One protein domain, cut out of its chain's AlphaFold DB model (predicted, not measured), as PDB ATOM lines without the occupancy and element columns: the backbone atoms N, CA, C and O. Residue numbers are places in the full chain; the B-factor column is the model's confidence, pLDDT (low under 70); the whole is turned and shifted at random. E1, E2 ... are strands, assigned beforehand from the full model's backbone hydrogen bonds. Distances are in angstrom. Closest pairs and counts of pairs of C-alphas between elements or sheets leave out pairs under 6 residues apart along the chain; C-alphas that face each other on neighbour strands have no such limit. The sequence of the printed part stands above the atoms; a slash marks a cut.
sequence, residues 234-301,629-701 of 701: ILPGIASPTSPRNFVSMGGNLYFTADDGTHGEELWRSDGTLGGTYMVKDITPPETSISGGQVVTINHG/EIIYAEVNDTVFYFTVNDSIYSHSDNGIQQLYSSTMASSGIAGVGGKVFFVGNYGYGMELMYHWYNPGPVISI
ATOM      1  N   ILE A 234      45.728   9.377  24.157       76.00
ATOM      2  CA  ILE A 234      44.354   9.902  24.065       76.00
ATOM      3  C   ILE A 234      43.936  10.053  22.602       76.00
ATOM      4  O   ILE A 234      42.785   9.764  22.285       76.00
ATOM      5  N   LEU A 235      44.871  10.403  21.711       75.12
ATOM      6  CA  LEU A 235      44.633  10.470  20.269       75.12
ATOM      7  C   LEU A 235      45.626   9.586  19.488       75.12
ATOM      8  O   LEU A 235      46.645  10.066  18.984       75.12
ATOM      9  N   PRO A 236      45.303   8.294  19.288       66.69
ATOM     10  CA  PRO A 236      46.222   7.376  18.632       66.69
ATOM     11  C   PRO A 236      46.437   7.675  17.144       66.69
ATOM     12  O   PRO A 236      45.500   7.736  16.347       66.69
ATOM     13  N   GLY A 237      47.704   7.724  16.725       56.47
ATOM     14  CA  GLY A 237      48.103   7.675  15.310       56.47
ATOM     15  C   GLY A 237      48.176   9.017  14.575       56.47
ATOM     16  O   GLY A 237      48.616   9.043  13.423       56.47
ATOM     17  N   ILE A 238      47.826  10.125  15.229       58.19
ATOM     18  CA  ILE A 238      48.077  11.495  14.765       58.19
ATOM     19  C   ILE A 238      48.545  12.352  15.947       58.19
ATOM     20  O   ILE A 238      48.262  12.034  17.093       58.19
ATOM     21  N   ALA A 239      49.282  13.434  15.686       57.47
ATOM     22  CA  ALA A 239      49.596  14.389  16.745       57.47
ATOM     23  C   ALA A 239      48.291  15.013  17.248       57.47
ATOM     24  O   ALA A 239      47.563  15.575  16.424       57.47
ATOM     25  N   SER A 240      48.014  14.949  18.557       58.59
ATOM     26  CA  SER A 240      46.879  15.691  19.108       58.59
ATOM     27  C   SER A 240      46.971  17.168  18.725       58.59
ATOM     28  O   SER A 240      48.027  17.783  18.930       58.59
ATOM     29  N   PRO A 241      45.911  17.752  18.124       58.56
ATOM     30  CA  PRO A 241      45.903  19.172  17.802       58.56
ATOM     31  C   PRO A 241      45.962  20.017  19.078       58.56
ATOM     32  O   PRO A 241      46.388  21.174  19.021       58.56
ATOM     33  N   THR A 242      45.579  19.444  20.227       67.81
ATOM     34  CA  THR A 242      45.632  20.100  21.527       67.81
ATOM     35  C   THR A 242      46.272  19.204  22.588       67.81
ATOM     36  O   THR A 242      45.851  18.083  22.840       67.81
ATOM     37  N   SER A 243      47.326  19.698  23.236       76.62
ATOM     38  CA  SER A 243      47.949  18.979  24.345       76.62
ATOM     39  C   SER A 243      47.074  19.039  25.606       76.62
ATOM     40  O   SER A 243      46.424  20.072  25.825       76.62
ATOM     41  N   PRO A 244      47.100  17.994  26.465       87.25
ATOM     42  CA  PRO A 244      46.433  18.028  27.761       87.25
ATOM     43  C   PRO A 244      46.761  19.301  28.559       87.25
ATOM     44  O   PRO A 244      47.914  19.746  28.592       87.25
ATOM     45  N   ARG A 245      45.762  19.910  29.200       86.94
ATOM     46  CA  ARG A 245      45.923  21.171  29.951       86.94
ATOM     47  C   ARG A 245      44.918  21.300  31.099       86.94
ATOM     48  O   ARG A 245      44.142  20.384  31.346       86.94
ATOM     49  N   ASN A 246      44.957  22.428  31.816       88.69
ATOM     50  CA  ASN A 246      44.030  22.770  32.907       88.69
ATOM     51  C   ASN A 246      43.991  21.728  34.039       88.69
ATOM     52  O   ASN A 246      42.939  21.205  34.400       88.69
ATOM     53  N   PHE A 247      45.164  21.396  34.577       89.69
ATOM     54  CA  PHE A 247      45.315  20.336  35.570       89.69
ATOM     55  C   PHE A 247      44.804  20.762  36.950       89.69
ATOM     56  O   PHE A 247      45.309  21.721  37.530       89.69
ATOM     57  N   VAL A 248      43.872  19.995  37.513       91.62
ATOM     58  CA  VAL A 248      43.427  20.117  38.910       91.62
ATOM     59  C   VAL A 248      43.324  18.746  39.570       91.62
ATOM     60  O   VAL A 248      43.198  17.725  38.898       91.62
ATOM     61  N   SER A 249      43.370  18.703  40.898       90.75
ATOM     62  CA  SER A 249      43.297  17.453  41.659       90.75
ATOM     63  C   SER A 249      42.056  17.404  42.539       90.75
ATOM     64  O   SER A 249      41.831  18.329  43.315       90.75
ATOM     65  N   MET A 250      41.308  16.302  42.493       92.19
ATOM     66  CA  MET A 250      40.157  16.061  43.368       92.19
ATOM     67  C   MET A 250      40.099  14.582  43.756       92.19
ATOM     68  O   MET A 250      40.222  13.696  42.903       92.19
ATOM     69  N   GLY A 251      39.939  14.298  45.051       83.88
ATOM     70  CA  GLY A 251      39.827  12.926  45.562       83.88
ATOM     71  C   GLY A 251      40.990  12.000  45.176       83.88
ATOM     72  O   GLY A 251      40.766  10.823  44.913       83.88
ATOM     73  N   GLY A 252      42.216  12.527  45.068       82.81
ATOM     74  CA  GLY A 252      43.398  11.747  44.670       82.81
ATOM     75  C   GLY A 252      43.501  11.431  43.172       82.81
ATOM     76  O   GLY A 252      44.336  10.615  42.792       82.81
ATOM     77  N   ASN A 253      42.691  12.075  42.327       85.81
ATOM     78  CA  ASN A 253      42.731  11.931  40.872       85.81
ATOM     79  C   ASN A 253      43.038  13.265  40.197       85.81
ATOM     80  O   ASN A 253      42.648  14.322  40.697       85.81
ATOM     81  N   LEU A 254      43.720  13.196  39.057       90.12
ATOM     82  CA  LEU A 254      43.927  14.321  38.162       90.12
ATOM     83  C   LEU A 254      42.678  14.519  37.302       90.12
ATOM     84  O   LEU A 254      42.160  13.558  36.739       90.12
ATOM     85  N   TYR A 255      42.255  15.765  37.154       93.62
ATOM     86  CA  TYR A 255      41.313  16.217  36.141       93.62
ATOM     87  C   TYR A 255      42.021  17.195  35.215       93.62
ATOM     88  O   TYR A 255      42.851  17.988  35.662       93.62
ATOM     89  N   PHE A 256      41.730  17.100  33.926       93.12
ATOM     90  CA  PHE A 256      42.402  17.863  32.878       93.12
ATOM     91  C   PHE A 256      41.532  17.908  31.626       93.12
ATOM     92  O   PHE A 256      40.608  17.112  31.497       93.12
ATOM     93  N   THR A 257      41.827  18.806  30.693       92.44
ATOM     94  CA  THR A 257      41.152  18.831  29.390       92.44
ATOM     95  C   THR A 257      42.050  18.250  28.311       92.44
ATOM     96  O   THR A 257      43.269  18.445  28.351       92.44
ATOM     97  N   ALA A 258      41.469  17.493  27.383       89.44
ATOM     98  CA  ALA A 258      42.175  16.875  26.262       89.44
ATOM     99  C   ALA A 258      41.214  16.562  25.108       89.44
ATOM    100  O   ALA A 258      40.014  16.401  25.326       89.44
ATOM    101  N   ASP A 259      41.768  16.455  23.900       86.88
ATOM    102  CA  ASP A 259      41.045  16.152  22.662       86.88
ATOM    103  C   ASP A 259      41.450  14.771  22.129       86.88
ATOM    104  O   ASP A 259      42.634  14.523  21.869       86.88
ATOM    105  N   ASP A 260      40.468  13.879  21.983       82.06
ATOM    106  CA  ASP A 260      40.627  12.529  21.421       82.06
ATOM    107  C   ASP A 260      40.346  12.458  19.910       82.06
ATOM    108  O   ASP A 260      40.239  11.372  19.333       82.06
ATOM    109  N   GLY A 261      40.201  13.617  19.260       79.50
ATOM    110  CA  GLY A 261      39.931  13.799  17.836       79.50
ATOM    111  C   GLY A 261      38.535  13.372  17.388       79.50
ATOM    112  O   GLY A 261      38.217  13.525  16.207       79.50
ATOM    113  N   THR A 262      37.715  12.839  18.294       78.88
ATOM    114  CA  THR A 262      36.351  12.367  18.021       78.88
ATOM    115  C   THR A 262      35.326  13.273  18.690       78.88
ATOM    116  O   THR A 262      34.357  13.680  18.049       78.88
ATOM    117  N   HIS A 263      35.569  13.625  19.951       79.75
ATOM    118  CA  HIS A 263      34.682  14.443  20.774       79.75
ATOM    119  C   HIS A 263      35.148  15.901  20.884       79.75
ATOM    120  O   HIS A 263      34.480  16.718  21.501       79.75
ATOM    121  N   GLY A 264      36.277  16.251  20.259       85.12
ATOM    122  CA  GLY A 264      36.928  17.536  20.490       85.12
ATOM    123  C   GLY A 264      37.521  17.614  21.899       85.12
ATOM    124  O   GLY A 264      37.711  16.598  22.567       85.12
ATOM    125  N   GLU A 265      37.862  18.825  22.354       89.31
ATOM    126  CA  GLU A 265      38.370  19.006  23.716       89.31
ATOM    127  C   GLU A 265      37.260  18.761  24.744       89.31
ATOM    128  O   GLU A 265      36.224  19.414  24.717       89.31
ATOM    129  N   GLU A 266      37.511  17.858  25.689       92.56
ATOM    130  CA  GLU A 266      36.566  17.490  26.743       92.56
ATOM    131  C   GLU A 266      37.259  17.395  28.107       92.56
ATOM    132  O   GLU A 266      38.484  17.506  28.206       92.56
ATOM    133  N   LEU A 267      36.484  17.211  29.184       94.50
ATOM    134  CA  LEU A 267      37.021  17.006  30.532       94.50
ATOM    135  C   LEU A 267      37.368  15.526  30.752       94.50
ATOM    136  O   LEU A 267      36.516  14.647  30.641       94.50
ATOM    137  N   TRP A 268      38.606  15.258  31.147       93.25
ATOM    138  CA  TRP A 268      39.159  13.933  31.414       93.25
ATOM    139  C   TRP A 268      39.571  13.785  32.876       93.25
ATOM    140  O   TRP A 268      39.909  14.753  33.559       93.25
ATOM    141  N   ARG A 269      39.577  12.536  33.346       90.81
ATOM    142  CA  ARG A 269      40.093  12.120  34.654       90.81
ATOM    143  C   ARG A 269      41.235  11.128  34.463       90.81
ATOM    144  O   ARG A 269      41.207  10.360  33.509       90.81
ATOM    145  N   SER A 270      42.211  11.127  35.372       85.50
ATOM    146  CA  SER A 270      43.281  10.128  35.468       85.50
ATOM    147  C   SER A 270      43.658   9.832  36.922       85.50
ATOM    148  O   SER A 270      43.892  10.742  37.715       85.50
ATOM    149  N   ASP A 271      43.775   8.554  37.274       75.81
ATOM    150  CA  ASP A 271      44.408   8.094  38.519       75.81
ATOM    151  C   ASP A 271      45.885   7.687  38.317       75.81
ATOM    152  O   ASP A 271      46.542   7.186  39.234       75.81
ATOM    153  N   GLY A 272      46.432   7.888  37.112       74.00
ATOM    154  CA  GLY A 272      47.773   7.442  36.721       74.00
ATOM    155  C   GLY A 272      47.837   6.032  36.144       74.00
ATOM    156  O   GLY A 272      48.932   5.551  35.869       74.00
ATOM    157  N   THR A 273      46.698   5.377  35.934       69.38
ATOM    158  CA  THR A 273      46.588   4.111  35.205       69.38
ATOM    159  C   THR A 273      45.840   4.299  33.886       69.38
ATOM    160  O   THR A 273      45.043   5.225  33.724       69.38
ATOM    161  N   LEU A 274      46.066   3.386  32.937       65.50
ATOM    162  CA  LEU A 274      45.380   3.395  31.642       65.50
ATOM    163  C   LEU A 274      43.849   3.323  31.784       65.50
ATOM    164  O   LEU A 274      43.142   4.051  31.095       65.50
ATOM    165  N   GLY A 275      43.345   2.450  32.664       57.84
ATOM    166  CA  GLY A 275      41.903   2.249  32.859       57.84
ATOM    167  C   GLY A 275      41.246   3.298  33.758       57.84
ATOM    168  O   GLY A 275      40.075   3.610  33.580       57.84
ATOM    169  N   GLY A 276      42.004   3.908  34.672       69.25
ATOM    170  CA  GLY A 276      41.555   5.081  35.417       69.25
ATOM    171  C   GLY A 276      41.675   6.388  34.633       69.25
ATOM    172  O   GLY A 276      41.412   7.442  35.210       69.25
ATOM    173  N   THR A 277      42.059   6.325  33.345       78.31
ATOM    174  CA  THR A 277      42.145   7.477  32.438       78.31
ATOM    175  C   THR A 277      41.066   7.446  31.362       78.31
ATOM    176  O   THR A 277      41.140   6.688  30.387       78.31
ATOM    177  N   TYR A 278      40.058   8.297  31.518       80.06
ATOM    178  CA  TYR A 278      38.884   8.337  30.649       80.06
ATOM    179  C   TYR A 278      38.237   9.728  30.638       80.06
ATOM    180  O   TYR A 278      38.442  10.532  31.554       80.06
ATOM    181  N   MET A 279      37.489  10.011  29.571       88.75
ATOM    182  CA  MET A 279      36.673  11.214  29.438       88.75
ATOM    183  C   MET A 279      35.543  11.143  30.461       88.75
ATOM    184  O   MET A 279      34.821  10.153  30.506       88.75
ATOM    185  N   VAL A 280      35.398  12.170  31.295       90.06
ATOM    186  CA  VAL A 280      34.380  12.204  32.354       90.06
ATOM    187  C   VAL A 280      32.984  12.283  31.748       90.06
ATOM    188  O   VAL A 280      32.057  11.653  32.251       90.06
ATOM    189  N   LYS A 281      32.832  13.097  30.700       86.38
ATOM    190  CA  LYS A 281      31.604  13.283  29.933       86.38
ATOM    191  C   LYS A 281      31.925  14.032  28.644       86.38
ATOM    192  O   LYS A 281      32.714  14.967  28.700       86.38
ATOM    193  N   ASP A 282      31.253  13.669  27.554       87.88
ATOM    194  CA  ASP A 282      31.116  14.537  26.382       87.88
ATOM    195  C   ASP A 282      30.131  15.667  26.734       87.88
ATOM    196  O   ASP A 282      28.916  15.447  26.846       87.88
ATOM    197  N   ILE A 283      30.664  16.843  27.070       88.69
ATOM    198  CA  ILE A 283      29.869  17.990  27.519       88.69
ATOM    199  C   ILE A 283      29.128  18.618  26.336       88.69
ATOM    200  O   ILE A 283      27.984  19.050  26.515       88.69
ATOM    201  N   THR A 284      29.742  18.625  25.149       83.19
ATOM    202  CA  THR A 284      29.153  19.146  23.913       83.19
ATOM    203  C   THR A 284      28.964  18.005  22.909       83.19
ATOM    204  O   THR A 284      29.816  17.798  22.046       83.19
ATOM    205  N   PRO A 285      27.826  17.283  22.968       77.12
ATOM    206  CA  PRO A 285      27.588  16.161  22.072       77.12
ATOM    207  C   PRO A 285      27.555  16.605  20.600       77.12
ATOM    208  O   PRO A 285      27.221  17.756  20.303       77.12
ATOM    209  N   PRO A 286      27.842  15.689  19.658       76.25
ATOM    210  CA  PRO A 286      27.905  16.006  18.238       76.25
ATOM    211  C   PRO A 286      26.589  16.581  17.703       76.25
ATOM    212  O   PRO A 286      25.514  16.003  17.877       76.25
ATOM    213  N   GLU A 287      26.688  17.689  16.971       71.00
ATOM    214  CA  GLU A 287      25.568  18.287  16.255       71.00
ATOM    215  C   GLU A 287      25.478  17.693  14.843       71.00
ATOM    216  O   GLU A 287      26.472  17.550  14.124       71.00
ATOM    217  N   THR A 288      24.264  17.345  14.421       75.69
ATOM    218  CA  THR A 288      24.008  16.858  13.063       75.69
ATOM    219  C   THR A 288      23.413  17.990  12.233       75.69
ATOM    220  O   THR A 288      22.404  18.582  12.607       75.69
ATOM    221  N   SER A 289      24.036  18.307  11.101       65.50
ATOM    222  CA  SER A 289      23.607  19.383  10.201       65.50
ATOM    223  C   SER A 289      23.507  18.885   8.760       65.50
ATOM    224  O   SER A 289      24.243  17.991   8.355       65.50
ATOM    225  N   ILE A 290      22.607  19.457   7.956       66.69
ATOM    226  CA  ILE A 290      22.530  19.145   6.523       66.69
ATOM    227  C   ILE A 290      23.272  20.233   5.748       66.69
ATOM    228  O   ILE A 290      22.836  21.383   5.693       66.69
ATOM    229  N   SER A 291      24.380  19.863   5.110       61.69
ATOM    230  CA  SER A 291      25.173  20.755   4.262       61.69
ATOM    231  C   SER A 291      25.239  20.192   2.847       61.69
ATOM    232  O   SER A 291      25.732  19.089   2.619       61.69
ATOM    233  N   GLY A 292      24.684  20.927   1.879       63.81
ATOM    234  CA  GLY A 292      24.687  20.513   0.471       63.81
ATOM    235  C   GLY A 292      23.921  19.213   0.177       63.81
ATOM    236  O   GLY A 292      24.269  18.523  -0.775       63.81
ATOM    237  N   GLY A 293      22.910  18.869   0.982       67.75
ATOM    238  CA  GLY A 293      22.138  17.625   0.838       67.75
ATOM    239  C   GLY A 293      22.790  16.393   1.478       67.75
ATOM    240  O   GLY A 293      22.241  15.301   1.375       67.75
ATOM    241  N   GLN A 294      23.930  16.547   2.159       53.56
ATOM    242  CA  GLN A 294      24.521  15.503   2.996       53.56
ATOM    243  C   GLN A 294      24.318  15.811   4.475       53.56
ATOM    244  O   GLN A 294      24.465  16.955   4.903       53.56
ATOM    245  N   VAL A 295      24.028  14.762   5.244       67.88
ATOM    246  CA  VAL A 295      24.103  14.784   6.705       67.88
ATOM    247  C   VAL A 295      25.579  14.859   7.094       67.88
ATOM    248  O   VAL A 295      26.377  14.006   6.706       67.88
ATOM    249  N   VAL A 296      25.941  15.907   7.819       67.38
ATOM    250  CA  VAL A 296      27.273  16.148   8.360       67.38
ATOM    251  C   VAL A 296      27.145  16.212   9.874       67.38
ATOM    252  O   VAL A 296      26.539  17.136  10.415       67.38
ATOM    253  N   THR A 297      27.738  15.234  10.547       68.19
ATOM    254  CA  THR A 297      27.920  15.253  11.996       68.19
ATOM    255  C   THR A 297      29.200  16.019  12.307       68.19
ATOM    256  O   THR A 297      30.277  15.646  11.838       68.19
ATOM    257  N   ILE A 298      29.082  17.099  13.069       67.75
ATOM    258  CA  ILE A 298      30.201  17.894  13.566       67.75
ATOM    259  C   ILE A 298      30.178  17.851  15.088       67.75
ATOM    260  O   ILE A 298      29.207  18.267  15.711       67.75
ATOM    261  N   ASN A 299      31.253  17.346  15.688       76.00
ATOM    262  CA  ASN A 299      31.504  17.599  17.097       76.00
ATOM    263  C   ASN A 299      32.441  18.805  17.198       76.00
ATOM    264  O   ASN A 299      33.576  18.764  16.724       76.00
ATOM    265  N   HIS A 300      31.923  19.903  17.743       74.31
ATOM    266  CA  HIS A 300      32.691  21.129  17.938       74.31
ATOM    267  C   HIS A 300      33.620  21.058  19.156       74.31
ATOM    268  O   HIS A 300      34.516  21.900  19.268       74.31
ATOM    269  N   GLY A 301      33.424  20.066  20.028       83.19
ATOM    270  CA  GLY A 301      34.058  19.964  21.329       83.19
ATOM    271  C   GLY A 301      33.646  21.079  22.278       83.19
ATOM    272  O   GLY A 301      32.902  22.009  21.940       83.19
ATOM    273  N   GLU A 629      57.888  27.034  33.711       48.50
ATOM    274  CA  GLU A 629      56.816  27.074  34.695       48.50
ATOM    275  C   GLU A 629      57.195  26.119  35.826       48.50
ATOM    276  O   GLU A 629      57.590  24.971  35.600       48.50
ATOM    277  N   ILE A 630      57.144  26.613  37.056       50.72
ATOM    278  CA  ILE A 630      57.488  25.831  38.238       50.72
ATOM    279  C   ILE A 630      56.186  25.395  38.868       50.72
ATOM    280  O   ILE A 630      55.536  26.190  39.542       50.72
ATOM    281  N   ILE A 631      55.815  24.140  38.639       51.91
ATOM    282  CA  ILE A 631      54.624  23.572  39.256       51.91
ATOM    283  C   ILE A 631      55.046  22.570  40.314       51.91
ATOM    284  O   ILE A 631      55.670  21.545  40.049       51.91
ATOM    285  N   TYR A 632      54.701  22.925  41.541       53.62
ATOM    286  CA  TYR A 632      55.041  22.200  42.746       53.62
ATOM    287  C   TYR A 632      54.202  20.922  42.841       53.62
ATOM    288  O   TYR A 632      52.988  20.945  42.663       53.62
ATOM    289  N   ALA A 633      54.861  19.810  43.147       44.56
ATOM    290  CA  ALA A 633      54.222  18.552  43.496       44.56
ATOM    291  C   ALA A 633      54.950  18.007  44.725       44.56
ATOM    292  O   ALA A 633      56.056  17.478  44.610       44.56
ATOM    293  N   GLU A 634      54.371  18.233  45.903       44.78
ATOM    294  CA  GLU A 634      54.895  17.743  47.175       44.78
ATOM    295  C   GLU A 634      54.636  16.237  47.269       44.78
ATOM    296  O   GLU A 634      53.493  15.789  47.182       44.78
ATOM    297  N   VAL A 635      55.699  15.446  47.426       47.38
ATOM    298  CA  VAL A 635      55.559  14.022  47.774       47.38
ATOM    299  C   VAL A 635      56.131  13.724  49.157       47.38
ATOM    300  O   VAL A 635      55.640  12.812  49.804       47.38
ATOM    301  N   ASN A 636      57.112  14.519  49.606       48.88
ATOM    302  CA  ASN A 636      57.645  14.701  50.964       48.88
ATOM    303  C   ASN A 636      58.487  16.004  50.937       48.88
ATOM    304  O   ASN A 636      58.930  16.372  49.849       48.88
ATOM    305  N   ASP A 637      58.756  16.652  52.081       50.53
ATOM    306  CA  ASP A 637      59.427  17.969  52.300       50.53
ATOM    307  C   ASP A 637      60.720  18.308  51.493       50.53
ATOM    308  O   ASP A 637      61.341  19.354  51.702       50.53
ATOM    309  N   THR A 638      61.195  17.433  50.604       53.00
ATOM    310  CA  THR A 638      62.503  17.487  49.944       53.00
ATOM    311  C   THR A 638      62.487  17.445  48.415       53.00
ATOM    312  O   THR A 638      63.540  17.732  47.848       53.00
ATOM    313  N   VAL A 639      61.370  17.138  47.732       58.81
ATOM    314  CA  VAL A 639      61.347  17.042  46.253       58.81
ATOM    315  C   VAL A 639      60.284  17.933  45.612       58.81
ATOM    316  O   VAL A 639      59.114  17.844  45.966       58.81
ATOM    317  N   PHE A 640      60.680  18.770  44.645       66.75
ATOM    318  CA  PHE A 640      59.750  19.532  43.798       66.75
ATOM    319  C   PHE A 640      60.097  19.390  42.317       66.75
ATOM    320  O   PHE A 640      61.238  19.090  41.959       66.75
ATOM    321  N   TYR A 641      59.112  19.637  41.460       71.62
ATOM    322  CA  TYR A 641      59.201  19.435  40.020       71.62
ATOM    323  C   TYR A 641      58.982  20.753  39.282       71.62
ATOM    324  O   TYR A 641      58.417  21.690  39.838       71.62
ATOM    325  N   PHE A 642      59.510  20.873  38.067       70.81
ATOM    326  CA  PHE A 642      59.376  22.087  37.261       70.81
ATOM    327  C   PHE A 642      59.791  21.868  35.807       70.81
ATOM    328  O   PHE A 642      60.454  20.879  35.481       70.81
ATOM    329  N   THR A 643      59.423  22.811  34.937       70.75
ATOM    330  CA  THR A 643      59.699  22.751  33.499       70.75
ATOM    331  C   THR A 643      60.721  23.810  33.078       70.75
ATOM    332  O   THR A 643      60.666  24.960  33.518       70.75
ATOM    333  N   VAL A 644      61.689  23.438  32.232       70.31
ATOM    334  CA  VAL A 644      62.635  24.373  31.588       70.31
ATOM    335  C   VAL A 644      62.906  23.910  30.161       70.31
ATOM    336  O   VAL A 644      63.287  22.758  29.964       70.31
ATOM    337  N   ASN A 645      62.741  24.796  29.168       69.12
ATOM    338  CA  ASN A 645      62.857  24.457  27.738       69.12
ATOM    339  C   ASN A 645      62.094  23.167  27.388       69.12
ATOM    340  O   ASN A 645      62.648  22.256  26.770       69.12
ATOM    341  N   ASP A 646      60.858  23.058  27.873       69.50
ATOM    342  CA  ASP A 646      59.964  21.928  27.608       69.50
ATOM    343  C   ASP A 646      60.401  20.584  28.230       69.50
ATOM    344  O   ASP A 646      59.766  19.554  28.025       69.50
ATOM    345  N   SER A 647      61.475  20.574  29.022       73.19
ATOM    346  CA  SER A 647      61.945  19.407  29.773       73.19
ATOM    347  C   SER A 647      61.477  19.449  31.224       73.19
ATOM    348  O   SER A 647      61.400  20.524  31.818       73.19
ATOM    349  N   ILE A 648      61.220  18.276  31.806       74.88
ATOM    350  CA  ILE A 648      60.804  18.132  33.205       74.88
ATOM    351  C   ILE A 648      62.018  17.828  34.073       74.88
ATOM    352  O   ILE A 648      62.795  16.905  33.800       74.88
ATOM    353  N   TYR A 649      62.142  18.583  35.154       76.06
ATOM    354  CA  TYR A 649      63.177  18.430  36.160       76.06
ATOM    355  C   TYR A 649      62.540  18.135  37.510       76.06
ATOM    356  O   TYR A 649      61.472  18.656  37.830       76.06
ATOM    357  N   SER A 650      63.224  17.331  38.316       74.88
ATOM    358  CA  SER A 650      63.024  17.296  39.758       74.88
ATOM    359  C   SER A 650      64.203  17.957  40.448       74.88
ATOM    360  O   SER A 650      65.337  17.969  39.964       74.88
ATOM    361  N   HIS A 651      63.936  18.511  41.613       73.56
ATOM    362  CA  HIS A 651      64.949  18.919  42.557       73.56
ATOM    363  C   HIS A 651      64.799  18.090  43.818       73.56
ATOM    364  O   HIS A 651      63.692  17.969  44.317       73.56
ATOM    365  N   SER A 652      65.910  17.590  44.346       67.81
ATOM    366  CA  SER A 652      66.005  17.002  45.682       67.81
ATOM    367  C   SER A 652      67.184  17.611  46.444       67.81
ATOM    368  O   SER A 652      67.990  18.344  45.866       67.81
ATOM    369  N   ASP A 653      67.375  17.241  47.713       61.50
ATOM    370  CA  ASP A 653      68.594  17.600  48.459       61.50
ATOM    371  C   ASP A 653      69.894  17.146  47.759       61.50
ATOM    372  O   ASP A 653      70.958  17.724  47.994       61.50
ATOM    373  N   ASN A 654      69.815  16.168  46.847       62.09
ATOM    374  CA  ASN A 654      70.936  15.697  46.027       62.09
ATOM    375  C   ASN A 654      71.192  16.553  44.769       62.09
ATOM    376  O   ASN A 654      72.107  16.256  44.000       62.09
ATOM    377  N   GLY A 655      70.412  17.616  44.554       68.38
ATOM    378  CA  GLY A 655      70.521  18.525  43.417       68.38
ATOM    379  C   GLY A 655      69.362  18.406  42.429       68.38
ATOM    380  O   GLY A 655      68.315  17.829  42.713       68.38
ATOM    381  N   ILE A 656      69.545  19.022  41.263       75.12
ATOM    382  CA  ILE A 656      68.570  19.018  40.169       75.12
ATOM    383  C   ILE A 656      68.842  17.821  39.253       75.12
ATOM    384  O   ILE A 656      69.970  17.638  38.796       75.12
ATOM    385  N   GLN A 657      67.800  17.056  38.942       76.12
ATOM    386  CA  GLN A 657      67.824  15.947  37.999       76.12
ATOM    387  C   GLN A 657      66.851  16.222  36.852       76.12
ATOM    388  O   GLN A 657      65.685  16.538  37.076       76.12
ATOM    389  N   GLN A 658      67.315  16.073  35.611       78.38
ATOM    390  CA  GLN A 658      66.415  16.026  34.459       78.38
ATOM    391  C   GLN A 658      65.742  14.654  34.429       78.38
ATOM    392  O   GLN A 658      66.423  13.630  34.370       78.38
ATOM    393  N   LEU A 659      64.417  14.643  34.499       70.94
ATOM    394  CA  LEU A 659      63.613  13.424  34.512       70.94
ATOM    395  C   LEU A 659      63.163  13.047  33.110       70.94
ATOM    396  O   LEU A 659      63.177  11.880  32.734       70.94
ATOM    397  N   TYR A 660      62.794  14.055  32.329       71.06
ATOM    398  CA  TYR A 660      62.269  13.865  30.993       71.06
ATOM    399  C   TYR A 660      62.761  14.987  30.080       71.06
ATOM    400  O   TYR A 660      62.702  16.166  30.434       71.06
ATOM    401  N   SER A 661      63.270  14.614  28.907       70.50
ATOM    402  CA  SER A 661      63.711  15.549  27.872       70.50
ATOM    403  C   SER A 661      62.689  15.549  26.744       70.50
ATOM    404  O   SER A 661      62.585  14.557  26.026       70.50
ATOM    405  N   SER A 662      61.974  16.659  26.561       64.62
ATOM    406  CA  SER A 662      61.094  16.856  25.406       64.62
ATOM    407  C   SER A 662      61.773  17.722  24.349       64.62
ATOM    408  O   SER A 662      62.622  18.557  24.660       64.62
ATOM    409  N   THR A 663      61.370  17.553  23.093       53.50
ATOM    410  CA  THR A 663      61.651  18.497  21.997       53.50
ATOM    411  C   THR A 663      60.460  19.420  21.699       53.50
ATOM    412  O   THR A 663      60.545  20.228  20.774       53.50
ATOM    413  N   MET A 664      59.350  19.289  22.440       56.12
ATOM    414  CA  MET A 664      58.091  20.021  22.240       56.12
ATOM    415  C   MET A 664      57.473  20.462  23.579       56.12
ATOM    416  O   MET A 664      57.554  19.723  24.560       56.12
ATOM    417  N   ALA A 665      56.845  21.643  23.588       52.94
ATOM    418  CA  ALA A 665      56.340  22.344  24.774       52.94
ATOM    419  C   ALA A 665      55.434  21.518  25.691       52.94
ATOM    420  O   ALA A 665      54.322  21.167  25.314       52.94
ATOM    421  N   SER A 666      55.884  21.282  26.929       58.28
ATOM    422  CA  SER A 666      55.038  20.774  28.012       58.28
ATOM    423  C   SER A 666      54.051  21.867  28.443       58.28
ATOM    424  O   SER A 666      54.486  22.947  28.841       58.28
ATOM    425  N   SER A 667      52.744  21.599  28.378       60.31
ATOM    426  CA  SER A 667      51.676  22.564  28.703       60.31
ATOM    427  C   SER A 667      51.121  22.461  30.128       60.31
ATOM    428  O   SER A 667      50.184  23.179  30.460       60.31
ATOM    429  N   GLY A 668      51.664  21.575  30.965       67.69
ATOM    430  CA  GLY A 668      51.201  21.417  32.341       67.69
ATOM    431  C   GLY A 668      51.944  20.328  33.107       67.69
ATOM    432  O   GLY A 668      52.501  19.396  32.517       67.69
ATOM    433  N   ILE A 669      51.951  20.459  34.431       74.31
ATOM    434  CA  ILE A 669      52.474  19.482  35.394       74.31
ATOM    435  C   ILE A 669      51.646  19.574  36.688       74.31
ATOM    436  O   ILE A 669      51.183  20.649  37.034       74.31
ATOM    437  N   ALA A 670      51.382  18.461  37.372       77.19
ATOM    438  CA  ALA A 670      50.577  18.433  38.596       77.19
ATOM    439  C   ALA A 670      50.944  17.246  39.497       77.19
ATOM    440  O   ALA A 670      51.156  16.135  39.015       77.19
ATOM    441  N   GLY A 671      50.993  17.468  40.810       74.19
ATOM    442  CA  GLY A 671      51.203  16.414  41.806       74.19
ATOM    443  C   GLY A 671      49.886  15.842  42.313       74.19
ATOM    444  O   GLY A 671      49.084  16.586  42.866       74.19
ATOM    445  N   VAL A 672      49.664  14.535  42.168       74.25
ATOM    446  CA  VAL A 672      48.448  13.866  42.653       74.25
ATOM    447  C   VAL A 672      48.783  12.475  43.193       74.25
ATOM    448  O   VAL A 672      49.337  11.643  42.481       74.25
ATOM    449  N   GLY A 673      48.434  12.203  44.455       66.31
ATOM    450  CA  GLY A 673      48.496  10.851  45.031       66.31
ATOM    451  C   GLY A 673      49.883  10.190  44.983       66.31
ATOM    452  O   GLY A 673      49.978   9.001  44.696       66.31
ATOM    453  N   GLY A 674      50.959  10.958  45.203       67.56
ATOM    454  CA  GLY A 674      52.345  10.463  45.128       67.56
ATOM    455  C   GLY A 674      52.900  10.310  43.705       67.56
ATOM    456  O   GLY A 674      53.999   9.784  43.518       67.56
ATOM    457  N   LYS A 675      52.154  10.778  42.699       73.25
ATOM    458  CA  LYS A 675      52.565  10.829  41.295       73.25
ATOM    459  C   LYS A 675      52.693  12.268  40.836       73.25
ATOM    460  O   LYS A 675      51.986  13.154  41.315       73.25
ATOM    461  N   VAL A 676      53.548  12.476  39.849       77.06
ATOM    462  CA  VAL A 676      53.633  13.734  39.113       77.06
ATOM    463  C   VAL A 676      53.176  13.500  37.694       77.06
ATOM    464  O   VAL A 676      53.803  12.751  36.954       77.06
ATOM    465  N   PHE A 677      52.086  14.147  37.324       78.69
ATOM    466  CA  PHE A 677      51.565  14.171  35.974       78.69
ATOM    467  C   PHE A 677      52.198  15.313  35.208       78.69
ATOM    468  O   PHE A 677      52.422  16.381  35.771       78.69
ATOM    469  N   PHE A 678      52.491  15.103  33.936       79.38
ATOM    470  CA  PHE A 678      53.015  16.140  33.061       79.38
ATOM    471  C   PHE A 678      52.691  15.815  31.612       79.38
ATOM    472  O   PHE A 678      52.381  14.678  31.267       79.38
ATOM    473  N   VAL A 679      52.787  16.819  30.753       79.00
ATOM    474  CA  VAL A 679      52.617  16.623  29.315       79.00
ATOM    475  C   VAL A 679      53.974  16.355  28.675       79.00
ATOM    476  O   VAL A 679      54.890  17.169  28.808       79.00
ATOM    477  N   GLY A 680      54.111  15.231  27.973       73.06
ATOM    478  CA  GLY A 680      55.342  14.838  27.280       73.06
ATOM    479  C   GLY A 680      55.076  14.347  25.859       73.06
ATOM    480  O   GLY A 680      53.964  13.954  25.534       73.06
ATOM    481  N   ASN A 681      56.094  14.369  24.998       70.31
ATOM    482  CA  ASN A 681      55.982  13.861  23.630       70.31
ATOM    483  C   ASN A 681      56.247  12.347  23.571       70.31
ATOM    484  O   ASN A 681      57.369  11.892  23.823       70.31
ATOM    485  N   TYR A 682      55.250  11.559  23.176       63.22
ATOM    486  CA  TYR A 682      55.413  10.121  22.979       63.22
ATOM    487  C   TYR A 682      55.196   9.732  21.510       63.22
ATOM    488  O   TYR A 682      54.091   9.446  21.060       63.22
ATOM    489  N   GLY A 683      56.282   9.721  20.732       60.97
ATOM    490  CA  GLY A 683      56.301   9.251  19.342       60.97
ATOM    491  C   GLY A 683      55.725  10.239  18.323       60.97
ATOM    492  O   GLY A 683      56.463  10.678  17.439       60.97
ATOM    493  N   TYR A 684      54.434  10.568  18.426       58.72
ATOM    494  CA  TYR A 684      53.705  11.353  17.418       58.72
ATOM    495  C   TYR A 684      52.917  12.551  17.967       58.72
ATOM    496  O   TYR A 684      52.447  13.335  17.152       58.72
ATOM    497  N   GLY A 685      52.803  12.745  19.285       66.44
ATOM    498  CA  GLY A 685      51.962  13.788  19.884       66.44
ATOM    499  C   GLY A 685      52.307  14.089  21.344       66.44
ATOM    500  O   GLY A 685      53.157  13.424  21.939       66.44
ATOM    501  N   MET A 686      51.679  15.133  21.893       74.44
ATOM    502  CA  MET A 686      51.793  15.508  23.304       74.44
ATOM    503  C   MET A 686      50.755  14.736  24.123       74.44
ATOM    504  O   MET A 686      49.563  14.991  23.988       74.44
ATOM    505  N   GLU A 687      51.221  13.854  24.998       76.44
ATOM    506  CA  GLU A 687      50.399  12.929  25.778       76.44
ATOM    507  C   GLU A 687      50.503  13.196  27.280       76.44
ATOM    508  O   GLU A 687      51.460  13.817  27.769       76.44
ATOM    509  N   LEU A 688      49.524  12.684  28.032       81.12
ATOM    510  CA  LEU A 688      49.577  12.685  29.488       81.12
ATOM    511  C   LEU A 688      50.551  11.606  29.980       81.12
ATOM    512  O   LEU A 688      50.314  10.398  29.865       81.12
ATOM    513  N   MET A 689      51.633  12.065  30.592       77.31
ATOM    514  CA  MET A 689      52.660  11.253  31.227       77.31
ATOM    515  C   MET A 689      52.522  11.317  32.749       77.31
ATOM    516  O   MET A 689      51.964  12.265  33.306       77.31
ATOM    517  N   TYR A 690      53.078  10.325  33.431       74.56
ATOM    518  CA  TYR A 690      53.216  10.298  34.881       74.56
ATOM    519  C   TYR A 690      54.637   9.924  35.291       74.56
ATOM    520  O   TYR A 690      55.373   9.277  34.545       74.56
ATOM    521  N   HIS A 691      54.992  10.298  36.515       70.88
ATOM    522  CA  HIS A 691      56.167   9.822  37.218       70.88
ATOM    523  C   HIS A 691      55.792   9.375  38.637       70.88
ATOM    524  O   HIS A 691      55.226  10.161  39.399       70.88
ATOM    525  N   TRP A 692      56.094   8.125  38.994       66.25
ATOM    526  CA  TRP A 692      56.011   7.628  40.366       66.25
ATOM    527  C   TRP A 692      57.206   8.086  41.179       66.25
ATOM    528  O   TRP A 692      58.358   7.898  40.790       66.25
ATOM    529  N   TYR A 693      56.920   8.591  42.369       58.81
ATOM    530  CA  TYR A 693      57.928   8.749  43.395       58.81
ATOM    531  C   TYR A 693      57.840   7.563  44.360       58.81
ATOM    532  O   TYR A 693      56.929   7.488  45.183       58.81
ATOM    533  N   ASN A 694      58.776   6.616  44.254       47.22
ATOM    534  CA  ASN A 694      58.937   5.557  45.247       47.22
ATOM    535  C   ASN A 694      59.956   6.037  46.297       47.22
ATOM    536  O   ASN A 694      61.153   6.094  45.984       47.22
ATOM    537  N   PRO A 695      59.549   6.406  47.527       36.72
ATOM    538  CA  PRO A 695      60.506   6.559  48.605       36.72
ATOM    539  C   PRO A 695      61.022   5.149  48.874       36.72
ATOM    540  O   PRO A 695      60.341   4.351  49.514       36.72
ATOM    541  N   GLY A 696      62.184   4.800  48.315       30.27
ATOM    542  CA  GLY A 696      62.791   3.493  48.553       30.27
ATOM    543  C   GLY A 696      62.741   3.153  50.050       30.27
ATOM    544  O   GLY A 696      62.777   4.072  50.877       30.27
ATOM    545  N   PRO A 697      62.622   1.866  50.425       24.22
ATOM    546  CA  PRO A 697      62.452   1.488  51.820       24.22
ATOM    547  C   PRO A 697      63.538   2.163  52.652       24.22
ATOM    548  O   PRO A 697      64.730   2.016  52.368       24.22
ATOM    549  N   VAL A 698      63.123   2.930  53.661       25.05
ATOM    550  CA  VAL A 698      64.036   3.470  54.664       25.05
ATOM    551  C   VAL A 698      64.597   2.268  55.410       25.05
ATOM    552  O   VAL A 698      64.017   1.782  56.378       25.05
ATOM    553  N   ILE A 699      65.719   1.744  54.927       24.81
ATOM    554  CA  ILE A 699      66.542   0.821  55.692       24.81
ATOM    555  C   ILE A 699      67.181   1.686  56.775       24.81
ATOM    556  O   ILE A 699      68.216   2.316  56.560       24.81
ATOM    557  N   SER A 700      66.525   1.771  57.932       25.09
ATOM    558  CA  SER A 700      67.195   2.210  59.149       25.09
ATOM    559  C   SER A 700      68.283   1.180  59.452       25.09
ATOM    560  O   SER A 700      67.965   0.028  59.758       25.09
ATOM    561  N   ILE A 701      69.544   1.578  59.290       28.84
ATOM    562  CA  ILE A 701      70.712   0.791  59.707       28.84
ATOM    563  C   ILE A 701      70.843   0.859  61.227       28.84
ATOM    564  O   ILE A 701      70.717   1.985  61.765       28.84
TER     565      ILE A 701
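What this domain is: This is residues 234 to 301 and 629 to 701 of the 701 residues of an uncharacterized protein of Candidatus Poseidoniales archaeon (UniProt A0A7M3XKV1). Three small antiparallel sheets stand one behind the next in a row, E10 to E12 as the middle slab between the sheet E1 to E4 and the sheet E7 to E9. Beyond E1 to E4 the thin hairpin E5 and E6 makes an arm whose residues 290 to 295 stick out at one end of the long axis, and residues 696 to 701 stick out as a tail. The printed part has 141 residues with no named helix and twelve named strands, E1 to E12 in order; the class is all strand, though under half of the residues, 68, are in named strands. The whole is loose, with a radius of gyration of the C-alphas of 18.2 A, and spans 77 by 32 by 22 A, the arm and tail adding to the length.

How they stand to each other: Start at E1, residues 245 to 250, and go on through E2, 253 to 259, E3, 265 to 270, and E4, 278 to 281: a meander, each strand the antiparallel neighbour of the one before, strongly twisted. Look for N 248 and O 255 at 2.9 A, N 256 and O 268 at 3.0 A, and N 280 and O 267 at 2.8 A. Next come E5, 287 to 291, and E6, 294 to 298, a hairpin with N 289 and O 296 at 2.8 A, apart from the other named strands. After the cut, E7, 640 to 644, E8, 647 to 652, and E9, 655 to 660, form a second meander, with N 642 and O 649 at 3.0 A and N 650 and O 657 at 2.9 A. The third is E10, 669 to 672, E11, 675 to 681, and E12, 686 to 692, with N 670 and O 677 at 2.8 A and N 678 and O 689 at 3.0 A. These three meanders make a stack of sheets, face to face in turn. The first and third are 9.8 A centre to centre where they face each other; the closest C-alphas of E1 and E10, Ser 249 and Val 672, are 6.4 A apart. The second and third are 9.6 A apart in the same way, and the closest C-alphas of E7 and E10, Phe 642 and Ile 669, are 7.6 A apart.

Where its parts are: Find C-alpha 245 at (45.923, 21.171, 29.951), where E1 begins its 15.5 A. E2 runs 18.8 A, E3 15.5 A, E8 16.6 A, E9 15.6 A and E11 18.2 A. E12 runs 19.3 A and ends at C-alpha 692, (56.011, 7.628, 40.366).

The domain as a whole: The C-alphas of Gly 293 and Ile 701, the two farthest apart, are 78.2 A apart. Residues 302 to 628 are not printed, and C-alphas 301 and 629 are 27.3 A apart across that cut. Of the links printed whole, none is long. The mean pLDDT of the printed part is 70.0, and 62 residues are under 70, among them 629 to 640 and 692 to 701.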